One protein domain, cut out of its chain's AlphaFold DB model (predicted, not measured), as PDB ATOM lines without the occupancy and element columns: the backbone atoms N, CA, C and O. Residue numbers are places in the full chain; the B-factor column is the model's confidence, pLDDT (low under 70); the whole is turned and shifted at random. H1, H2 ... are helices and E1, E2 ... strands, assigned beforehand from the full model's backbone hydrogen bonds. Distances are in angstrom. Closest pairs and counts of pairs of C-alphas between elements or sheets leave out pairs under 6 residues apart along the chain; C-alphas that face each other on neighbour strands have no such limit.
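This is residues 131 to 204 of the 205 residues of an uncharacterized protein of Enterobacter sp. BIGb0383 (UniProt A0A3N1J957). A strongly twisted sheet of three strands, E1, E2 and E3, has helix H1 over one face, and the small hairpin of E4 and E5 sits beside E3. At the far end residues 199 to 204, which include H2, stick out as a tail. The printed part has 74 residues, with five named strands and two named helices in the order E1 E2 H1 E3 E4 E5 H2; both sheets, E1 - E2 - E3 and E4 - E5, are antiparallel. The class is mixed, helices and strands; the whole is compact, with a radius of gyration of the C-alphas of 12.4 A and spans of 39 by 29 by 21 A.

E1, residues 131 to 141, begins at C-alpha 131 (45.507, 35.252, 43.278), bends by 109 degrees at residue 138 and measures 20.3 A. E2, residues 144 to 152, measures 22.5 A. H1 is residues 159 to 165, 9.9 A. E3 is residues 175 to 179, 13.7 A; E4 is residues 184 to 187, 9.4 A; E5 is residues 192 to 195, 9.9 A. H2, residues 199 to 203, measures 6.1 A and ends at C-alpha 203 (34.204, 24.193, 21.387).

E1 and E2 form a hairpin, with N 133 and O 149 2.9 A apart. Inner strand E2 also pairs with E3, N 148 to O 178 being 2.8 A. H1 is on this sheet at a height of 7.2 A, only just over E2 with 3 of its C-alphas, and runs along the strands, at 20 degrees to E2 on the local plane. The closest C-alphas of E2 and H1 are those of Tyr 151 and Gly 160, 6.1 A. The closest of E3 and E4 are those of Tyr 178 and Ile 185, 4.5 A. E4 and E5 form a hairpin, N 185 to O 194 being 2.8 A. In H1 and H2 every O i to N i+4 pair is within hydrogen-bond range.

The two C-alphas farthest apart, those of Ala 166 and Gly 204, are 40.4 A apart. The printed part has no cut and no long link. Mean pLDDT of the printed part is 82.4; residues 198 to 204 are under 70.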
ATOM      1  N   GLN A 131      45.711  35.630  41.893       74.69
ATOM      2  CA  GLN A 131      45.507  35.252  43.278       74.69
ATOM      3  C   GLN A 131      44.038  34.894  43.447       74.69
ATOM      4  O   GLN A 131      43.149  35.579  42.942       74.69
ATOM      5  N   LYS A 132      43.779  33.793  44.149       83.75
ATOM      6  CA  LYS A 132      42.422  33.355  44.454       83.75
ATOM      7  C   LYS A 132      42.267  33.127  45.941       83.75
ATOM      8  O   LYS A 132      43.128  32.514  46.575       83.75
ATOM      9  N   LYS A 133      41.138  33.568  46.483       87.19
ATOM     10  CA  LYS A 133      40.787  33.354  47.883       87.19
ATOM     11  C   LYS A 133      39.318  32.997  48.002       87.19
ATOM     12  O   LYS A 133      38.467  33.678  47.438       87.19
ATOM     13  N   SER A 134      39.024  31.929  48.731       90.62
ATOM     14  CA  SER A 134      37.649  31.600  49.100       90.62
ATOM     15  C   SER A 134      37.222  32.484  50.266       90.62
ATOM     16  O   SER A 134      37.949  32.583  51.256       90.62
ATOM     17  N   ILE A 135      36.075  33.145  50.132       90.44
ATOM     18  CA  ILE A 135      35.569  34.123  51.094       90.44
ATOM     19  C   ILE A 135      34.085  33.856  51.343       90.44
ATOM     20  O   ILE A 135      33.315  33.673  50.399       90.44
ATOM     21  N   HIS A 136      33.702  33.869  52.620       91.62
ATOM     22  CA  HIS A 136      32.308  33.932  53.039       91.62
ATOM     23  C   HIS A 136      31.845  35.393  53.067       91.62
ATOM     24  O   HIS A 136      32.537  36.260  53.604       91.62
ATOM     25  N   LEU A 137      30.691  35.669  52.474       89.19
ATOM     26  CA  LEU A 137      30.107  36.992  52.330       89.19
ATOM     27  C   LEU A 137      29.006  37.195  53.365       89.19
ATOM     28  O   LEU A 137      27.964  36.544  53.296       89.19
ATOM     29  N   ASP A 138      29.182  38.187  54.238       87.38
ATOM     30  CA  ASP A 138      28.145  38.580  55.204       87.38
ATOM     31  C   ASP A 138      26.858  39.050  54.505       87.38
ATOM     32  O   ASP A 138      25.750  38.855  54.996       87.38
ATOM     33  N   THR A 139      27.004  39.667  53.328       88.06
ATOM     34  CA  THR A 139      25.895  39.998  52.424       88.06
ATOM     35  C   THR A 139      26.022  39.165  51.145       88.06
ATOM     36  O   THR A 139      26.948  39.424  50.361       88.06
ATOM     37  N   PRO A 140      25.120  38.185  50.926       88.31
ATOM     38  CA  PRO A 140      25.161  37.307  49.761       88.31
ATOM     39  C   PRO A 140      25.032  38.082  48.446       88.31
ATOM     40  O   PRO A 140      24.278  39.052  48.354       88.31
ATOM     41  N   ILE A 141      25.723  37.616  47.409       86.81
ATOM     42  CA  ILE A 141      25.592  38.134  46.044       86.81
ATOM     43  C   ILE A 141      24.573  37.272  45.316       86.81
ATOM     44  O   ILE A 141      24.862  36.116  45.010       86.81
ATOM     45  N   ASP A 142      23.386  37.821  45.054       86.81
ATOM     46  CA  ASP A 142      22.309  37.094  44.364       86.81
ATOM     47  C   ASP A 142      22.044  35.714  45.014       86.81
ATOM     48  O   ASP A 142      22.011  34.672  44.368       86.81
ATOM     49  N   GLY A 143      21.968  35.699  46.353       87.00
ATOM     50  CA  GLY A 143      21.734  34.490  47.156       87.00
ATOM     51  C   GLY A 143      22.955  33.591  47.396       87.00
ATOM     52  O   GLY A 143      22.832  32.607  48.123       87.00
ATOM     53  N   VAL A 144      24.131  33.918  46.849       89.06
ATOM     54  CA  VAL A 144      25.373  33.151  47.044       89.06
ATOM     55  C   VAL A 144      26.238  33.798  48.127       89.06
ATOM     56  O   VAL A 144      26.708  34.926  47.965       89.06
ATOM     57  N   SER A 145      26.456  33.078  49.230       92.12
ATOM     58  CA  SER A 145      27.271  33.544  50.364       92.12
ATOM     59  C   SER A 145      28.734  33.137  50.272       92.12
ATOM     60  O   SER A 145      29.581  33.851  50.781       92.12
ATOM     61  N   ASP A 146      29.059  32.019  49.631       93.06
ATOM     62  CA  ASP A 146      30.438  31.545  49.539       93.06
ATOM     63  C   ASP A 146      30.950  31.678  48.109       93.06
ATOM     64  O   ASP A 146      30.379  31.122  47.165       93.06
ATOM     65  N   VAL A 147      32.041  32.422  47.950       91.31
ATOM     66  CA  VAL A 147      32.599  32.763  46.640       91.31
ATOM     67  C   VAL A 147      34.104  32.553  46.614       91.31
ATOM     68  O   VAL A 147      34.785  32.619  47.638       91.31
ATOM     69  N   VAL A 148      34.641  32.339  45.418       91.25
ATOM     70  CA  VAL A 148      36.071  32.471  45.152       91.25
ATOM     71  C   VAL A 148      36.308  33.828  44.511       91.25
ATOM     72  O   VAL A 148      35.774  34.132  43.445       91.25
ATOM     73  N   VAL A 149      37.121  34.645  45.163       89.69
ATOM     74  CA  VAL A 149      37.531  35.956  44.668       89.69
ATOM     75  C   VAL A 149      38.868  35.791  43.976       89.69
ATOM     76  O   VAL A 149      39.849  35.403  44.608       89.69
ATOM     77  N   TYR A 150      38.882  36.066  42.681       86.88
ATOM     78  CA  TYR A 150      40.078  36.116  41.854       86.88
ATOM     79  C   TYR A 150      40.493  37.570  41.677       86.88
ATOM     80  O   TYR A 150      39.646  38.405  41.368       86.88
ATOM     81  N   TYR A 151      41.771  37.875  41.852       83.81
ATOM     82  CA  TYR A 151      42.291  39.227  41.690       83.81
ATOM     83  C   TYR A 151      43.728  39.222  41.175       83.81
ATOM     84  O   TYR A 151      44.456  38.238  41.320       83.81
ATOM     85  N   ALA A 152      44.117  40.326  40.540       79.00
ATOM     86  CA  ALA A 152      45.440  40.464  39.945       79.00
ATOM     87  C   ALA A 152      46.548  40.442  41.020       79.00
ATOM     88  O   ALA A 152      46.435  41.117  42.042       79.00
ATOM     89  N   ASP A 153      47.630  39.698  40.796       74.31
ATOM     90  CA  ASP A 153      48.748  39.531  41.747       74.31
ATOM     91  C   ASP A 153      49.603  40.767  42.011       74.31
ATOM     92  O   ASP A 153      50.288  40.817  43.034       74.31
ATOM     93  N   PHE A 154      49.590  41.753  41.117       72.88
ATOM     94  CA  PHE A 154      50.254  43.028  41.372       72.88
ATOM     95  C   PHE A 154      49.536  43.842  42.462       72.88
ATOM     96  O   PHE A 154      50.079  44.842  42.933       72.88
ATOM     97  N   LEU A 155      48.332  43.425  42.872       77.94
ATOM     98  CA  LEU A 155      47.623  43.970  44.023       77.94
ATOM     99  C   LEU A 155      48.084  43.275  45.318       77.94
ATOM    100  O   LEU A 155      48.520  42.120  45.292       77.94
ATOM    101  N   PRO A 156      47.983  43.951  46.476       76.56
ATOM    102  CA  PRO A 156      48.270  43.341  47.771       76.56
ATOM    103  C   PRO A 156      47.480  42.046  48.013       76.56
ATOM    104  O   PRO A 156      46.346  41.894  47.559       76.56
ATOM    105  N   TYR A 157      48.069  41.111  48.762       75.25
ATOM    106  CA  TYR A 157      47.483  39.784  49.000       75.25
ATOM    107  C   TYR A 157      46.110  39.822  49.687       75.25
ATOM    108  O   TYR A 157      45.278  38.941  49.501       75.25
ATOM    109  N   ASP A 158      45.854  40.835  50.500       78.19
ATOM    110  CA  ASP A 158      44.593  41.050  51.202       78.19
ATOM    111  C   ASP A 158      43.593  41.897  50.401       78.19
ATOM    112  O   ASP A 158      42.436  42.003  50.798       78.19
ATOM    113  N   PHE A 159      43.988  42.459  49.254       83.75
ATOM    114  CA  PHE A 159      43.192  43.432  48.503       83.75
ATOM    115  C   PHE A 159      41.809  42.899  48.110       83.75
ATOM    116  O   PHE A 159      40.801  43.576  48.314       83.75
ATOM    117  N   GLY A 160      41.748  41.666  47.594       84.69
ATOM    118  CA  GLY A 160      40.484  41.019  47.241       84.69
ATOM    119  C   GLY A 160      39.561  40.835  48.448       84.69
ATOM    120  O   GLY A 160      38.363  41.080  48.352       84.69
ATOM    121  N   GLU A 161      40.107  40.470  49.608       86.56
ATOM    122  CA  GLU A 161      39.323  40.329  50.839       86.56
ATOM    123  C   GLU A 161      38.848  41.681  51.372       86.56
ATOM    124  O   GLU A 161      37.674  41.827  51.715       86.56
ATOM    125  N   THR A 162      39.729  42.676  51.389       87.62
ATOM    126  CA  THR A 162      39.418  44.042  51.815       87.62
ATOM    127  C   THR A 162      38.320  44.651  50.955       87.62
ATOM    128  O   THR A 162      37.347  45.173  51.498       87.62
ATOM    129  N   ALA A 163      38.418  44.544  49.625       87.94
ATOM    130  CA  ALA A 163      37.390  45.037  48.711       87.94
ATOM    131  C   ALA A 163      36.025  44.413  49.028       87.94
ATOM    132  O   ALA A 163      35.002  45.100  49.083       87.94
ATOM    133  N   VAL A 164      36.014  43.108  49.293       89.06
ATOM    134  CA  VAL A 164      34.793  42.358  49.571       89.06
ATOM    135  C   VAL A 164      34.177  42.712  50.915       89.06
ATOM    136  O   VAL A 164      32.962  42.938  50.958       89.06
ATOM    137  N   LYS A 165      34.987  42.812  51.973       87.06
ATOM    138  CA  LYS A 165      34.548  43.259  53.303       87.06
ATOM    139  C   LYS A 165      34.052  44.701  53.287       87.06
ATOM    140  O   LYS A 165      33.065  45.011  53.941       87.06
ATOM    141  N   ALA A 166      34.675  45.560  52.482       87.62
ATOM    142  CA  ALA A 166      34.233  46.938  52.288       87.62
ATOM    143  C   ALA A 166      32.918  47.049  51.484       87.62
ATOM    144  O   ALA A 166      32.348  48.133  51.386       87.62
ATOM    145  N   GLY A 167      32.416  45.943  50.921       86.50
ATOM    146  CA  GLY A 167      31.139  45.890  50.206       86.50
ATOM    147  C   GLY A 167      31.247  46.064  48.690       86.50
ATOM    148  O   GLY A 167      30.230  46.251  48.026       86.50
ATOM    149  N   TRP A 168      32.445  45.982  48.104       87.81
ATOM    150  CA  TRP A 168      32.605  46.070  46.653       87.81
ATOM    151  C   TRP A 168      31.987  44.858  45.951       87.81
ATOM    152  O   TRP A 168      32.309  43.717  46.290       87.81
ATOM    153  N   ARG A 169      31.107  45.103  44.974       85.06
ATOM    154  CA  ARG A 169      30.396  44.095  44.157       85.06
ATOM    155  C   ARG A 169      30.325  44.518  42.681       85.06
ATOM    156  O   ARG A 169      29.306  44.343  42.016       85.06
ATOM    157  N   GLY A 170      31.383  45.176  42.206       78.62
ATOM    158  CA  GLY A 170      31.465  45.737  40.858       78.62
ATOM    159  C   GLY A 170      31.912  44.727  39.802       78.62
ATOM    160  O   GLY A 170      32.138  43.551  40.086       78.62
ATOM    161  N   ASN A 171      32.033  45.200  38.562       74.94
ATOM    162  CA  ASN A 171      32.572  44.429  37.445       74.94
ATOM    163  C   ASN A 171      33.909  45.047  37.026       74.94
ATOM    164  O   ASN A 171      33.942  45.888  36.128       74.94
ATOM    165  N   SER A 172      34.986  44.630  37.695       78.06
ATOM    166  CA  SER A 172      36.338  45.074  37.370       78.06
ATOM    167  C   SER A 172      37.125  43.990  36.660       78.06
ATOM    168  O   SER A 172      37.004  42.800  36.952       78.06
ATOM    169  N   ALA A 173      38.016  44.395  35.757       77.56
ATOM    170  CA  ALA A 173      39.002  43.472  35.201       77.56
ATOM    171  C   ALA A 173      40.008  42.991  36.262       77.56
ATOM    172  O   ALA A 173      40.670  41.980  36.043       77.56
ATOM    173  N   LEU A 174      40.116  43.705  37.391       81.38
ATOM    174  CA  LEU A 174      41.096  43.446  38.444       81.38
ATOM    175  C   LEU A 174      40.610  42.506  39.545       81.38
ATOM    176  O   LEU A 174      41.444  41.902  40.212       81.38
ATOM    177  N   ILE A 175      39.294  42.400  39.748       86.44
ATOM    178  CA  ILE A 175      38.676  41.490  40.716       86.44
ATOM    179  C   ILE A 175      37.457  40.840  40.072       86.44
ATOM    180  O   ILE A 175      36.576  41.525  39.556       86.44
ATOM    181  N   ARG A 176      37.376  39.514  40.163       87.75
ATOM    182  CA  ARG A 176      36.254  38.707  39.685       87.75
ATOM    183  C   ARG A 176      35.762  37.777  40.781       87.75
ATOM    184  O   ARG A 176      36.556  37.191  41.513       87.75
ATOM    185  N   PHE A 177      34.449  37.601  40.849       89.94
ATOM    186  CA  PHE A 177      33.818  36.650  41.755       89.94
ATOM    187  C   PHE A 177      33.381  35.415  40.993       89.94
ATOM    188  O   PHE A 177      32.731  35.524  39.954       89.94
ATOM    189  N   TYR A 178      33.680  34.253  41.552       90.69
ATOM    190  CA  TYR A 178      33.213  32.970  41.065       90.69
ATOM    191  C   TYR A 178      32.450  32.246  42.169       90.69
ATOM    192  O   TYR A 178      32.737  32.422  43.355       90.69
ATOM    193  N   THR A 179      31.497  31.403  41.789       91.75
ATOM    194  CA  THR A 179      30.924  30.417  42.710       91.75
ATOM    195  C   THR A 179      32.012  29.449  43.188       91.75
ATOM    196  O   THR A 179      33.017  29.250  42.503       91.75
ATOM    197  N   LEU A 180      31.832  28.819  44.357       89.88
ATOM    198  CA  LEU A 180      32.809  27.852  44.890       89.88
ATOM    199  C   LEU A 180      33.130  26.696  43.931       89.88
ATOM    200  O   LEU A 180      34.249  26.190  43.929       89.88
ATOM    201  N   ASP A 181      32.159  26.287  43.114       86.25
ATOM    202  CA  ASP A 181      32.333  25.240  42.104       86.25
ATOM    203  C   ASP A 181      32.998  25.738  40.806       86.25
ATOM    204  O   ASP A 181      33.250  24.941  39.903       86.25
ATOM    205  N   GLY A 182      33.273  27.043  40.700       83.44
ATOM    206  CA  GLY A 182      33.915  27.689  39.557       83.44
ATOM    207  C   GLY A 182      33.058  27.767  38.291       83.44
ATOM    208  O   GLY A 182      33.551  28.219  37.259       83.44
ATOM    209  N   LYS A 183      31.791  27.338  38.336       87.44
ATOM    210  CA  LYS A 183      30.938  27.234  37.139       87.44
ATOM    211  C   LYS A 183      30.264  28.537  36.750       87.44
ATOM    212  O   LYS A 183      29.771  28.644  35.628       87.44
ATOM    213  N   SER A 184      30.205  29.506  37.655       90.56
ATOM    214  CA  SER A 184      29.587  30.800  37.392       90.56
ATOM    215  C   SER A 184      30.506  31.935  37.807       90.56
ATOM    216  O   SER A 184      31.160  31.864  38.844       90.56
ATOM    217  N   ILE A 185      30.524  32.984  36.993       90.44
ATOM    218  CA  ILE A 185      31.181  34.257  37.262       90.44
ATOM    219  C   ILE A 185      30.107  35.311  37.515       90.44
ATOM    220  O   ILE A 185      29.095  35.359  36.811       90.44
ATOM    221  N   PHE A 186      30.297  36.142  38.528       89.75
ATOM    222  CA  PHE A 186      29.389  37.250  38.785       89.75
ATOM    223  C   PHE A 186      29.664  38.395  37.813       89.75
ATOM    224  O   PHE A 186      30.804  38.847  37.682       89.75
ATOM    225  N   ASP A 187      28.617  38.905  37.176       87.88
ATOM    226  CA  ASP A 187      28.676  40.144  36.415       87.88
ATOM    227  C   ASP A 187      28.100  41.292  37.250       87.88
ATOM    228  O   ASP A 187      26.886  41.442  37.388       87.88
ATOM    229  N   GLY A 188      28.981  42.150  37.764       84.06
ATOM    230  CA  GLY A 188      28.592  43.329  38.538       84.06
ATOM    231  C   GLY A 188      27.800  44.390  37.759       84.06
ATOM    232  O   GLY A 188      27.202  45.260  38.388       84.06
ATOM    233  N   LYS A 189      27.733  44.343  36.419       82.38
ATOM    234  CA  LYS A 189      26.877  45.258  35.636       82.38
ATOM    235  C   LYS A 189      25.429  44.797  35.630       82.38
ATOM    236  O   LYS A 189      24.526  45.600  35.838       82.38
ATOM    237  N   THR A 190      25.211  43.508  35.378       86.44
ATOM    238  CA  THR A 190      23.867  42.913  35.355       86.44
ATOM    239  C   THR A 190      23.401  42.437  36.728       86.44
ATOM    240  O   THR A 190      22.221  42.126  36.880       86.44
ATOM    241  N   GLN A 191      24.303  42.423  37.718       86.81
ATOM    242  CA  GLN A 191      24.089  41.911  39.072       86.81
ATOM    243  C   GLN A 191      23.607  40.453  39.067       86.81
ATOM    244  O   GLN A 191      22.741  40.073  39.852       86.81
ATOM    245  N   LYS A 192      24.145  39.639  38.152       89.50
ATOM    246  CA  LYS A 192      23.741  38.240  37.960       89.50
ATOM    247  C   LYS A 192      24.936  37.319  37.791       89.50
ATOM    248  O   LYS A 192      25.973  37.694  37.242       89.50
ATOM    249  N   TRP A 193      24.747  36.072  38.202       91.00
ATOM    250  CA  TRP A 193      25.671  34.986  37.902       91.00
ATOM    251  C   TRP A 193      25.525  34.536  36.448       91.00
ATOM    252  O   TRP A 193      24.435  34.204  35.984       91.00
ATOM    253  N   THR A 194      26.642  34.507  35.730       89.88
ATOM    254  CA  THR A 194      26.722  34.027  34.350       89.88
ATOM    255  C   THR A 194      27.554  32.756  34.313       89.88
ATOM    256  O   THR A 194      28.632  32.698  34.902       89.88
ATOM    257  N   ARG A 195      27.069  31.726  33.613       87.50
ATOM    258  CA  ARG A 195      27.801  30.464  33.473       87.50
ATOM    259  C   ARG A 195      29.124  30.696  32.741       87.50
ATOM    260  O   ARG A 195      29.153  31.309  31.675       87.50
ATOM    261  N   VAL A 196      30.200  30.166  33.306       82.25
ATOM    262  CA  VAL A 196      31.507  30.083  32.661       82.25
ATOM    263  C   VAL A 196      31.511  28.807  31.833       82.25
ATOM    264  O   VAL A 196      31.380  27.714  32.378       82.25
ATOM    265  N   TYR A 197      31.625  28.940  30.515       70.94
ATOM    266  CA  TYR A 197      31.846  27.787  29.651       70.94
ATOM    267  C   TYR A 197      33.315  27.390  29.735       70.94
ATOM    268  O   TYR A 197      34.206  28.226  29.552       70.94
ATOM    269  N   THR A 198      33.578  26.119  30.017       63.62
ATOM    270  CA  THR A 198      34.930  25.579  29.852       63.62
ATOM    271  C   THR A 198      35.294  25.537  28.366       63.62
ATOM    272  O   THR A 198      34.415  25.482  27.509       63.62
ATOM    273  N   TYR A 199      36.590  25.558  28.038       51.00
ATOM    274  CA  TYR A 199      37.051  25.467  26.644       51.00
ATOM    275  C   TYR A 199      36.477  24.224  25.936       51.00
ATOM    276  O   TYR A 199      36.004  24.322  24.810       51.00
ATOM    277  N   ALA A 200      36.412  23.088  26.639       53.44
ATOM    278  CA  ALA A 200      35.806  21.856  26.136       53.44
ATOM    279  C   ALA A 200      34.302  22.012  25.831       53.44
ATOM    280  O   ALA A 200      33.837  21.614  24.769       53.44
ATOM    281  N   GLU A 201      33.535  22.660  26.716       52.78
ATOM    282  CA  GLU A 201      32.099  22.902  26.501       52.78
ATOM    283  C   GLU A 201      31.817  23.961  25.422       52.78
ATOM    284  O   GLU A 201      30.798  23.883  24.739       52.78
ATOM    285  N   ALA A 202      32.687  24.963  25.275       52.59
ATOM    286  CA  ALA A 202      32.513  26.049  24.311       52.59
ATOM    287  C   ALA A 202      32.830  25.622  22.868       52.59
ATOM    288  O   ALA A 202      32.268  26.189  21.931       52.59
ATOM    289  N   PHE A 203      33.720  24.638  22.697       50.47
ATOM    290  CA  PHE A 203      34.204  24.193  21.387       50.47
ATOM    291  C   PHE A 203      33.848  22.740  21.036       50.47
ATOM    292  O   PHE A 203      34.150  22.313  19.927       50.47
ATOM    293  N   GLY A 204      33.126  22.028  21.910       46.44
ATOM    294  CA  GLY A 204      32.511  20.740  21.590       46.44
ATOM    295  C   GLY A 204      33.514  19.624  21.305       46.44
ATOM    296  O   GLY A 204      33.390  18.961  20.275       46.44
TER     297      GLY A 204